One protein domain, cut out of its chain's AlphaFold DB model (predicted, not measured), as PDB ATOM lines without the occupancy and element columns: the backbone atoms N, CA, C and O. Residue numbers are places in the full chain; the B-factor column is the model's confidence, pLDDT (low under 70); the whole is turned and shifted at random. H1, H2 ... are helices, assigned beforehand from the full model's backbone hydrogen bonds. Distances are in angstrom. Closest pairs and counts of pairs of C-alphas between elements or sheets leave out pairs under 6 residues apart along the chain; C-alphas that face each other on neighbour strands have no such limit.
ATOM      1  N   HIS A   9     198.656 184.625 176.646       72.00
ATOM      2  CA  HIS A   9     199.053 183.234 176.395       72.00
ATOM      3  C   HIS A   9     199.366 182.454 177.684       72.00
ATOM      4  O   HIS A   9     198.961 181.305 177.813       72.00
ATOM      5  N   VAL A  10     200.058 183.067 178.653       80.25
ATOM      6  CA  VAL A  10     200.550 182.352 179.848       80.25
ATOM      7  C   VAL A  10     199.419 181.949 180.798       80.25
ATOM      8  O   VAL A  10     199.457 180.862 181.365       80.25
ATOM      9  N   ALA A  11     198.375 182.773 180.933       81.12
ATOM     10  CA  ALA A  11     197.253 182.490 181.832       81.12
ATOM     11  C   ALA A  11     196.481 181.214 181.451       81.12
ATOM     12  O   ALA A  11     196.069 180.446 182.321       81.12
ATOM     13  N   TYR A  12     196.361 180.947 180.149       85.31
ATOM     14  CA  TYR A  12     195.620 179.800 179.619       85.31
ATOM     15  C   TYR A  12     196.512 178.609 179.246       85.31
ATOM     16  O   TYR A  12     196.012 177.621 178.709       85.31
ATOM     17  N   MET A  13     197.817 178.663 179.540       91.31
ATOM     18  CA  MET A  13     198.707 177.513 179.358       91.31
ATOM     19  C   MET A  13     198.226 176.319 180.186       91.31
ATOM     20  O   MET A  13     197.704 176.477 181.296       91.31
ATOM     21  N   SER A  14     198.436 175.108 179.669       93.56
ATOM     22  CA  SER A  14     198.327 173.910 180.498       93.56
ATOM     23  C   SER A  14     199.406 173.931 181.589       93.56
ATOM     24  O   SER A  14     200.398 174.658 181.492       93.56
ATOM     25  N   LEU A  15     199.246 173.127 182.642       94.50
ATOM     26  CA  LEU A  15     200.276 173.020 183.680       94.50
ATOM     27  C   LEU A  15     201.624 172.529 183.118       94.50
ATOM     28  O   LEU A  15     202.677 172.945 183.596       94.50
ATOM     29  N   GLU A  16     201.602 171.647 182.117       95.25
ATOM     30  CA  GLU A  16     202.813 171.116 181.480       95.25
ATOM     31  C   GLU A  16     203.532 172.196 180.666       95.25
ATOM     32  O   GLU A  16     204.743 172.372 180.816       95.25
ATOM     33  N   ASP A  17     202.781 172.986 179.894       94.31
ATOM     34  CA  ASP A  17     203.335 174.110 179.134       94.31
ATOM     35  C   ASP A  17     203.883 175.194 180.062       94.31
ATOM     36  O   ASP A  17     204.955 175.746 179.810       94.31
ATOM     37  N   LEU A  18     203.181 175.471 181.165       94.62
ATOM     38  CA  LEU A  18     203.621 176.422 182.178       94.62
ATOM     39  C   LEU A  18     204.945 175.971 182.813       94.62
ATOM     40  O   LEU A  18     205.867 176.773 182.941       94.62
ATOM     41  N   ARG A  19     205.078 174.680 183.145       96.44
ATOM     42  CA  ARG A  19     206.326 174.102 183.668       96.44
ATOM     43  C   ARG A  19     207.486 174.277 182.701       96.44
ATOM     44  O   ARG A  19     208.518 174.829 183.079       96.44
ATOM     45  N   ALA A  20     207.292 173.874 181.447       94.81
ATOM     46  CA  ALA A  20     208.307 174.025 180.412       94.81
ATOM     47  C   ALA A  20     208.695 175.502 180.207       94.81
ATOM     48  O   ALA A  20     209.874 175.821 180.043       94.81
ATOM     49  N   HIS A  21     207.716 176.409 180.271       94.06
ATOM     50  CA  HIS A  21     207.937 177.846 180.137       94.06
ATOM     51  C   HIS A  21     208.826 178.409 181.256       94.06
ATOM     52  O   HIS A  21     209.774 179.146 180.977       94.06
ATOM     53  N   PHE A  22     208.570 178.028 182.510       95.44
ATOM     54  CA  PHE A  22     209.383 178.441 183.657       95.44
ATOM     55  C   PHE A  22     210.776 177.799 183.663       95.44
ATOM     56  O   PHE A  22     211.755 178.482 183.975       95.44
ATOM     57  N   ASP A  23     210.904 176.528 183.280       95.12
ATOM     58  CA  ASP A  23     212.202 175.845 183.191       95.12
ATOM     59  C   ASP A  23     213.127 176.491 182.154       95.12
ATOM     60  O   ASP A  23     214.334 176.631 182.379       95.12
ATOM     61  N   GLU A  24     212.572 176.909 181.016       93.56
ATOM     62  CA  GLU A  24     213.335 177.606 179.985       93.56
ATOM     63  C   GLU A  24     213.689 179.036 180.408       93.56
ATOM     64  O   GLU A  24     214.833 179.480 180.248       93.56
ATOM     65  N   ALA A  25     212.742 179.742 181.030       92.88
ATOM     66  CA  ALA A  25     212.975 181.076 181.567       92.88
ATOM     67  C   ALA A  25     214.079 181.082 182.639       92.88
ATOM     68  O   ALA A  25     214.936 181.965 182.643       92.88
ATOM     69  N   ALA A  26     214.146 180.069 183.505       92.75
ATOM     70  CA  ALA A  26     215.185 179.982 184.532       92.75
ATOM     71  C   ALA A  26     216.608 179.980 183.930       92.75
ATOM     72  O   ALA A  26     217.545 180.559 184.494       92.75
ATOM     73  N   LYS A  27     216.771 179.377 182.746       92.94
ATOM     74  CA  LYS A  27     218.061 179.270 182.048       92.94
ATOM     75  C   LYS A  27     218.438 180.556 181.316       92.94
ATOM     76  O   LYS A  27     219.607 180.936 181.321       92.94
ATOM     77  N   THR A  28     217.464 181.227 180.703       89.88
ATOM     78  CA  THR A  28     217.717 182.248 179.670       89.88
ATOM     79  C   THR A  28     217.393 183.677 180.096       89.88
ATOM     80  O   THR A  28     217.955 184.629 179.553       89.88
ATOM     81  N   LEU A  29     216.499 183.859 181.067       88.12
ATOM     82  CA  LEU A  29     215.798 185.123 181.248       88.12
ATOM     83  C   LEU A  29     216.601 186.110 182.104       88.12
ATOM     84  O   LEU A  29     216.978 185.805 183.233       88.12
ATOM     85  N   ARG A  30     216.893 187.301 181.570       82.00
ATOM     86  CA  ARG A  30     217.694 188.346 182.236       82.00
ATOM     87  C   ARG A  30     217.171 189.744 181.879       82.00
ATOM     88  O   ARG A  30     216.542 189.934 180.839       82.00
ATOM     89  N   GLY A  31     217.473 190.740 182.713       79.25
ATOM     90  CA  GLY A  31     217.194 192.154 182.420       79.25
ATOM     91  C   GLY A  31     215.702 192.469 182.240       79.25
ATOM     92  O   GLY A  31     214.859 191.918 182.939       79.25
ATOM     93  N   ALA A  32     215.357 193.355 181.299       75.44
ATOM     94  CA  ALA A  32     213.984 193.844 181.101       75.44
ATOM     95  C   ALA A  32     212.954 192.745 180.758       75.44
ATOM     96  O   ALA A  32     211.773 192.895 181.076       75.44
ATOM     97  N   ALA A  33     213.393 191.626 180.171       84.75
ATOM     98  CA  ALA A  33     212.537 190.469 179.911       84.75
ATOM     99  C   ALA A  33     211.992 189.842 181.210       84.75
ATOM    100  O   ALA A  33     210.879 189.320 181.213       84.75
ATOM    101  N   LEU A  34     212.726 189.970 182.326       87.00
ATOM    102  CA  LEU A  34     212.292 189.522 183.653       87.00
ATOM    103  C   LEU A  34     211.067 190.269 184.155       87.00
ATOM    104  O   LEU A  34     210.139 189.637 184.649       87.00
ATOM    105  N   GLY A  35     211.019 191.585 183.952       87.75
ATOM    106  CA  GLY A  35     209.879 192.389 184.382       87.75
ATOM    107  C   GLY A  35     208.587 192.052 183.633       87.75
ATOM    108  O   GLY A  35     207.515 192.063 184.231       87.75
ATOM    109  N   GLN A  36     208.663 191.746 182.332       89.62
ATOM    110  CA  GLN A  36     207.476 191.326 181.578       89.62
ATOM    111  C   GLN A  36     207.033 189.919 181.979       89.62
ATOM    112  O   GLN A  36     205.864 189.730 182.300       89.62
ATOM    113  N   PHE A  37     207.972 188.975 182.056       91.81
ATOM    114  CA  PHE A  37     207.696 187.605 182.485       91.81
ATOM    115  C   PHE A  37     207.031 187.559 183.868       91.81
ATOM    116  O   PHE A  37     206.047 186.854 184.058       91.81
ATOM    117  N   GLN A  38     207.513 188.371 184.815       91.56
ATOM    118  CA  GLN A  38     206.914 188.539 186.142       91.56
ATOM    119  C   GLN A  38     205.439 188.939 186.084       91.56
ATOM    120  O   GLN A  38     204.620 188.375 186.807       91.56
ATOM    121  N   ARG A  39     205.092 189.913 185.236       90.75
ATOM    122  CA  ARG A  39     203.706 190.375 185.096       90.75
ATOM    123  C   ARG A  39     202.815 189.293 184.497       90.75
ATOM    124  O   ARG A  39     201.743 189.044 185.041       90.75
ATOM    125  N   ASP A  40     203.283 188.630 183.444       92.19
ATOM    126  CA  ASP A  40     202.527 187.573 182.764       92.19
ATOM    127  C   ASP A  40     202.306 186.372 183.698       92.19
ATOM    128  O   ASP A  40     201.193 185.857 183.821       92.19
ATOM    129  N   ALA A  41     203.346 185.982 184.439       94.88
ATOM    130  CA  ALA A  41     203.268 184.961 185.476       94.88
ATOM    131  C   ALA A  41     202.282 185.338 186.589       94.88
ATOM    132  O   ALA A  41     201.516 184.494 187.052       94.88
ATOM    133  N   LYS A  42     202.266 186.609 187.012       94.75
ATOM    134  CA  LYS A  42     201.372 187.081 188.077       94.75
ATOM    135  C   LYS A  42     199.917 187.062 187.643       94.75
ATOM    136  O   LYS A  42     199.056 186.639 188.407       94.75
ATOM    137  N   GLN A  43     199.653 187.454 186.402       94.06
ATOM    138  CA  GLN A  43     198.327 187.342 185.809       94.06
ATOM    139  C   GLN A  43     197.879 185.880 185.712       94.06
ATOM    140  O   GLN A  43     196.740 185.576 186.055       94.06
ATOM    141  N   ALA A  44     198.768 184.968 185.305       95.94
ATOM    142  CA  ALA A  44     198.465 183.539 185.251       95.94
ATOM    143  C   ALA A  44     198.156 182.942 186.634       95.94
ATOM    144  O   ALA A  44     197.221 182.153 186.761       95.94
ATOM    145  N   PHE A  45     198.886 183.357 187.672       97.44
ATOM    146  CA  PHE A  45     198.589 182.984 189.055       97.44
ATOM    147  C   PHE A  45     197.207 183.489 189.498       97.44
ATOM    148  O   PHE A  45     196.387 182.691 189.942       97.44
ATOM    149  N   CYS A  46     196.904 184.780 189.312       96.38
ATOM    150  CA  CYS A  46     195.595 185.333 189.677       96.38
ATOM    151  C   CYS A  46     194.442 184.666 188.908       96.38
ATOM    152  O   CYS A  46     193.396 184.392 189.496       96.38
ATOM    153  N   GLN A  47     194.638 184.359 187.623       96.69
ATOM    154  CA  GLN A  47     193.651 183.626 186.829       96.69
ATOM    155  C   GLN A  47     193.414 182.222 187.396       96.69
ATOM    156  O   GLN A  47     192.264 181.833 187.581       96.69
ATOM    157  N   ALA A  48     194.479 181.488 187.737       97.62
ATOM    158  CA  ALA A  48     194.359 180.176 188.370       97.62
ATOM    159  C   ALA A  48     193.605 180.253 189.709       97.62
ATOM    160  O   ALA A  48     192.775 179.390 189.986       97.62
ATOM    161  N   CYS A  49     193.834 181.306 190.503       98.00
ATOM    162  CA  CYS A  49     193.084 181.567 191.733       98.00
ATOM    163  C   CYS A  49     191.591 181.803 191.477       98.00
ATOM    164  O   CYS A  49     190.769 181.250 192.199       98.00
ATOM    165  N   TYR A  50     191.230 182.574 190.449       97.69
ATOM    166  CA  TYR A  50     189.831 182.830 190.081       97.69
ATOM    167  C   TYR A  50     189.116 181.596 189.518       97.69
ATOM    168  O   TYR A  50     187.949 181.352 189.827       97.69
ATOM    169  N   GLU A  51     189.812 180.798 188.710       97.56
ATOM    170  CA  GLU A  51     189.277 179.566 188.120       97.56
ATOM    171  C   GLU A  51     189.267 178.384 189.097       97.56
ATOM    172  O   GLU A  51     188.566 177.403 188.856       97.56
ATOM    173  N   GLY A  52     190.031 178.464 190.188       97.44
ATOM    174  CA  GLY A  52     190.180 177.371 191.147       97.44
ATOM    175  C   GLY A  52     191.073 176.240 190.634       97.44
ATOM    176  O   GLY A  52     190.906 175.093 191.044       97.44
ATOM    177  N   ASP A  53     192.031 176.525 189.742       97.88
ATOM    178  CA  ASP A  53     193.003 175.529 189.272       97.88
ATOM    179  C   ASP A  53     194.057 175.262 190.359       97.88
ATOM    180  O   ASP A  53     195.176 175.782 190.338       97.88
ATOM    181  N   ILE A  54     193.683 174.422 191.329       97.88
ATOM    182  CA  ILE A  54     194.507 174.064 192.491       97.88
ATOM    183  C   ILE A  54     195.890 173.559 192.074       97.88
ATOM    184  O   ILE A  54     196.886 173.868 192.726       97.88
ATOM    185  N   LYS A  55     195.995 172.821 190.962       97.75
ATOM    186  CA  LYS A  55     197.281 172.275 190.513       97.75
ATOM    187  C   LYS A  55     198.224 173.378 190.040       97.75
ATOM    188  O   LYS A  55     199.414 173.324 190.353       97.75
ATOM    189  N   LYS A  56     197.712 174.376 189.311       97.50
ATOM    190  CA  LYS A  56     198.500 175.559 188.935       97.50
ATOM    191  C   LYS A  56     198.860 176.403 190.146       97.50
ATOM    192  O   LYS A  56     200.010 176.815 190.248       97.50
ATOM    193  N   ILE A  57     197.927 176.613 191.076       97.75
ATOM    194  CA  ILE A  57     198.198 177.364 192.308       97.75
ATOM    195  C   ILE A  57     199.347 176.699 193.072       97.75
ATOM    196  O   ILE A  57     200.371 177.338 193.292       97.75
ATOM    197  N   VAL A  58     199.254 175.398 193.369       97.69
ATOM    198  CA  VAL A  58     200.331 174.642 194.038       97.69
ATOM    199  C   VAL A  58     201.651 174.734 193.270       97.69
ATOM    200  O   VAL A  58     202.706 174.874 193.880       97.69
ATOM    201  N   TYR A  59     201.623 174.703 191.937       97.69
ATOM    202  CA  TYR A  59     202.838 174.873 191.145       97.69
ATOM    203  C   TYR A  59     203.493 176.250 191.339       97.69
ATOM    204  O   TYR A  59     204.709 176.311 191.504       97.69
ATOM    205  N   PHE A  60     202.720 177.337 191.375       97.50
ATOM    206  CA  PHE A  60     203.259 178.670 191.665       97.50
ATOM    207  C   PHE A  60     203.813 178.788 193.091       97.50
ATOM    208  O   PHE A  60     204.831 179.453 193.297       97.50
ATOM    209  N   LEU A  61     203.173 178.134 194.063       95.81
ATOM    210  CA  LEU A  61     203.594 178.195 195.464       95.81
ATOM    211  C   LEU A  61     204.835 177.331 195.746       95.81
ATOM    212  O   LEU A  61     205.753 177.799 196.411       95.81
ATOM    213  N   ASP A  62     204.893 176.111 195.202       94.88
ATOM    214  CA  ASP A  62     205.876 175.096 195.619       94.88
ATOM    215  C   ASP A  62     206.698 174.498 194.468       94.88
ATOM    216  O   ASP A  62     207.714 173.842 194.696       94.88
ATOM    217  N   GLY A  63     206.235 174.644 193.227       95.50
ATOM    218  CA  GLY A  63     206.751 173.899 192.077       95.50
ATOM    219  C   GLY A  63     207.701 174.674 191.168       95.50
ATOM    220  O   GLY A  63     208.235 174.086 190.226       95.50
ATOM    221  N   LEU A  64     207.900 175.972 191.404       96.56
ATOM    222  CA  LEU A  64     208.739 176.799 190.542       96.56
ATOM    223  C   LEU A  64     210.224 176.405 190.635       96.56
ATOM    224  O   LEU A  64     210.704 176.023 191.706       96.56
ATOM    225  N   PRO A  65     210.997 176.559 189.543       95.88
ATOM    226  CA  PRO A  65     212.448 176.402 189.586       95.88
ATOM    227  C   PRO A  65     213.081 177.302 190.652       95.88
ATOM    228  O   PRO A  65     212.626 178.423 190.871       95.88
ATOM    229  N   SER A  66     214.191 176.869 191.261       94.56
ATOM    230  CA  SER A  66     214.855 177.596 192.362       94.56
ATOM    231  C   SER A  66     215.193 179.059 192.038       94.56
ATOM    232  O   SER A  66     215.133 179.921 192.918       94.56
ATOM    233  N   TYR A  67     215.473 179.350 190.761       93.88
ATOM    234  CA  TYR A  67     215.673 180.701 190.230       93.88
ATOM    235  C   TYR A  67     214.491 181.655 190.508       93.88
ATOM    236  O   TYR A  67     214.692 182.857 190.667       93.88
ATOM    237  N   PHE A  68     213.272 181.121 190.608       95.19
ATOM    238  CA  PHE A  68     212.017 181.842 190.840       95.19
ATOM    239  C   PHE A  68     211.467 181.682 192.266       95.19
ATOM    240  O   PHE A  68     210.317 182.025 192.515       95.19
ATOM    241  N   SER A  69     212.271 181.220 193.227       93.25
ATOM    242  CA  SER A  69     211.834 181.070 194.629       93.25
ATOM    243  C   SER A  69     211.297 182.365 195.260       93.25
ATOM    244  O   SER A  69     210.404 182.320 196.103       93.25
ATOM    245  N   TRP A  70     211.803 183.528 194.843       92.81
ATOM    246  CA  TRP A  70     211.261 184.832 195.242       92.81
ATOM    247  C   TRP A  70     209.832 185.040 194.719       92.81
ATOM    248  O   TRP A  70     208.997 185.557 195.447       92.81
ATOM    249  N   PHE A  71     209.512 184.563 193.512       95.06
ATOM    250  CA  PHE A  71     208.179 184.708 192.927       95.06
ATOM    251  C   PHE A  71     207.141 183.846 193.652       95.06
ATOM    252  O   PHE A  71     206.006 184.278 193.827       95.06
ATOM    253  N   SER A  72     207.529 182.658 194.127       95.00
ATOM    254  CA  SER A  72     206.670 181.839 194.991       95.00
ATOM    255  C   SER A  72     206.307 182.574 196.283       95.00
ATOM    256  O   SER A  72     205.138 182.599 196.666       95.00
ATOM    257  N   LYS A  73     207.280 183.249 196.913       92.44
ATOM    258  CA  LYS A  73     207.031 184.090 198.097       92.44
ATOM    259  C   LYS A  73     206.104 185.260 197.770       92.44
ATOM    260  O   LYS A  73     205.138 185.476 198.491       92.44
ATOM    261  N   ASP A  74     206.336 185.937 196.646       93.25
ATOM    262  CA  ASP A  74     205.472 187.023 196.171       93.25
ATOM    263  C   ASP A  74     204.046 186.548 195.845       93.25
ATOM    264  O   ASP A  74     203.115 187.350 195.833       93.25
ATOM    265  N   CYS A  75     203.838 185.275 195.502       94.38
ATOM    266  CA  CYS A  75     202.501 184.711 195.295       94.38
ATOM    267  C   CYS A  75     201.781 184.433 196.616       94.38
ATOM    268  O   CYS A  75     200.577 184.663 196.688       94.38
ATOM    269  N   LEU A  76     202.506 184.011 197.656       90.25
ATOM    270  CA  LEU A  76     201.941 183.792 198.990       90.25
ATOM    271  C   LEU A  76     201.479 185.088 199.659       90.25
ATOM    272  O   LEU A  76     200.494 185.064 200.386       90.25
ATOM    273  N   THR A  77     202.152 186.210 199.413       88.69
ATOM    274  CA  THR A  77     201.839 187.502 200.049       88.69
ATOM    275  C   THR A  77     200.993 188.435 199.181       88.69
ATOM    276  O   THR A  77     200.740 189.575 199.559       88.69
ATOM    277  N   ASP A  78     200.549 187.993 198.001       86.25
ATOM    278  CA  ASP A  78     199.783 188.844 197.090       86.25
ATOM    279  C   ASP A  78     198.279 188.731 197.305       86.25
ATOM    280  O   ASP A  78     197.618 187.804 196.827       86.25
TER     281      ASP A  78
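AT A GLANCE: This is residues 9 to 78 of the 178 residues of an uncharacterized protein of Marinobacter sp. HL-58 (UniProt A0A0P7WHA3). The long helix H2 runs along one side of the domain, and the shorter H1, H3 and H4 gather over it, H3 folding back from H2 as a hairpin. The 70 printed residues hold four named helices, H1 to H4, and no named strand: all helix, mostly crossed. The whole is compact, radius of gyration 11.0 A, and spans 32 by 24 by 18 A.

HOW THE PARTS SIT: H2, residues 32 to 51, touches H3, residues 54 to 63, with residues 45 to 49 alone, at a steep tilt of 38 degrees, opposite ways; the closest C-alphas, of Ala 48 and Ile 57, are 6.2 A apart. H3 touches H4, residues 66 to 76, closest at C-alphas 61 and 72, 4.8 A. H1, residues 15 to 28, is near H2. Every O i to N i+4 pair of H3 is within hydrogen-bond range; H1 has 9 of 10, H2 15 of 16, H4 5 of 7.

IN THESE COORDINATES: H2 measures 29.4 A, H1 20.1 A from C-alpha 15 at (200.276, 173.020, 183.680). H4 ends at C-alpha 76, (201.941, 183.792, 198.990).

THE WHOLE: The printed part has no cut; its three links are tight. No printed residue is under 70.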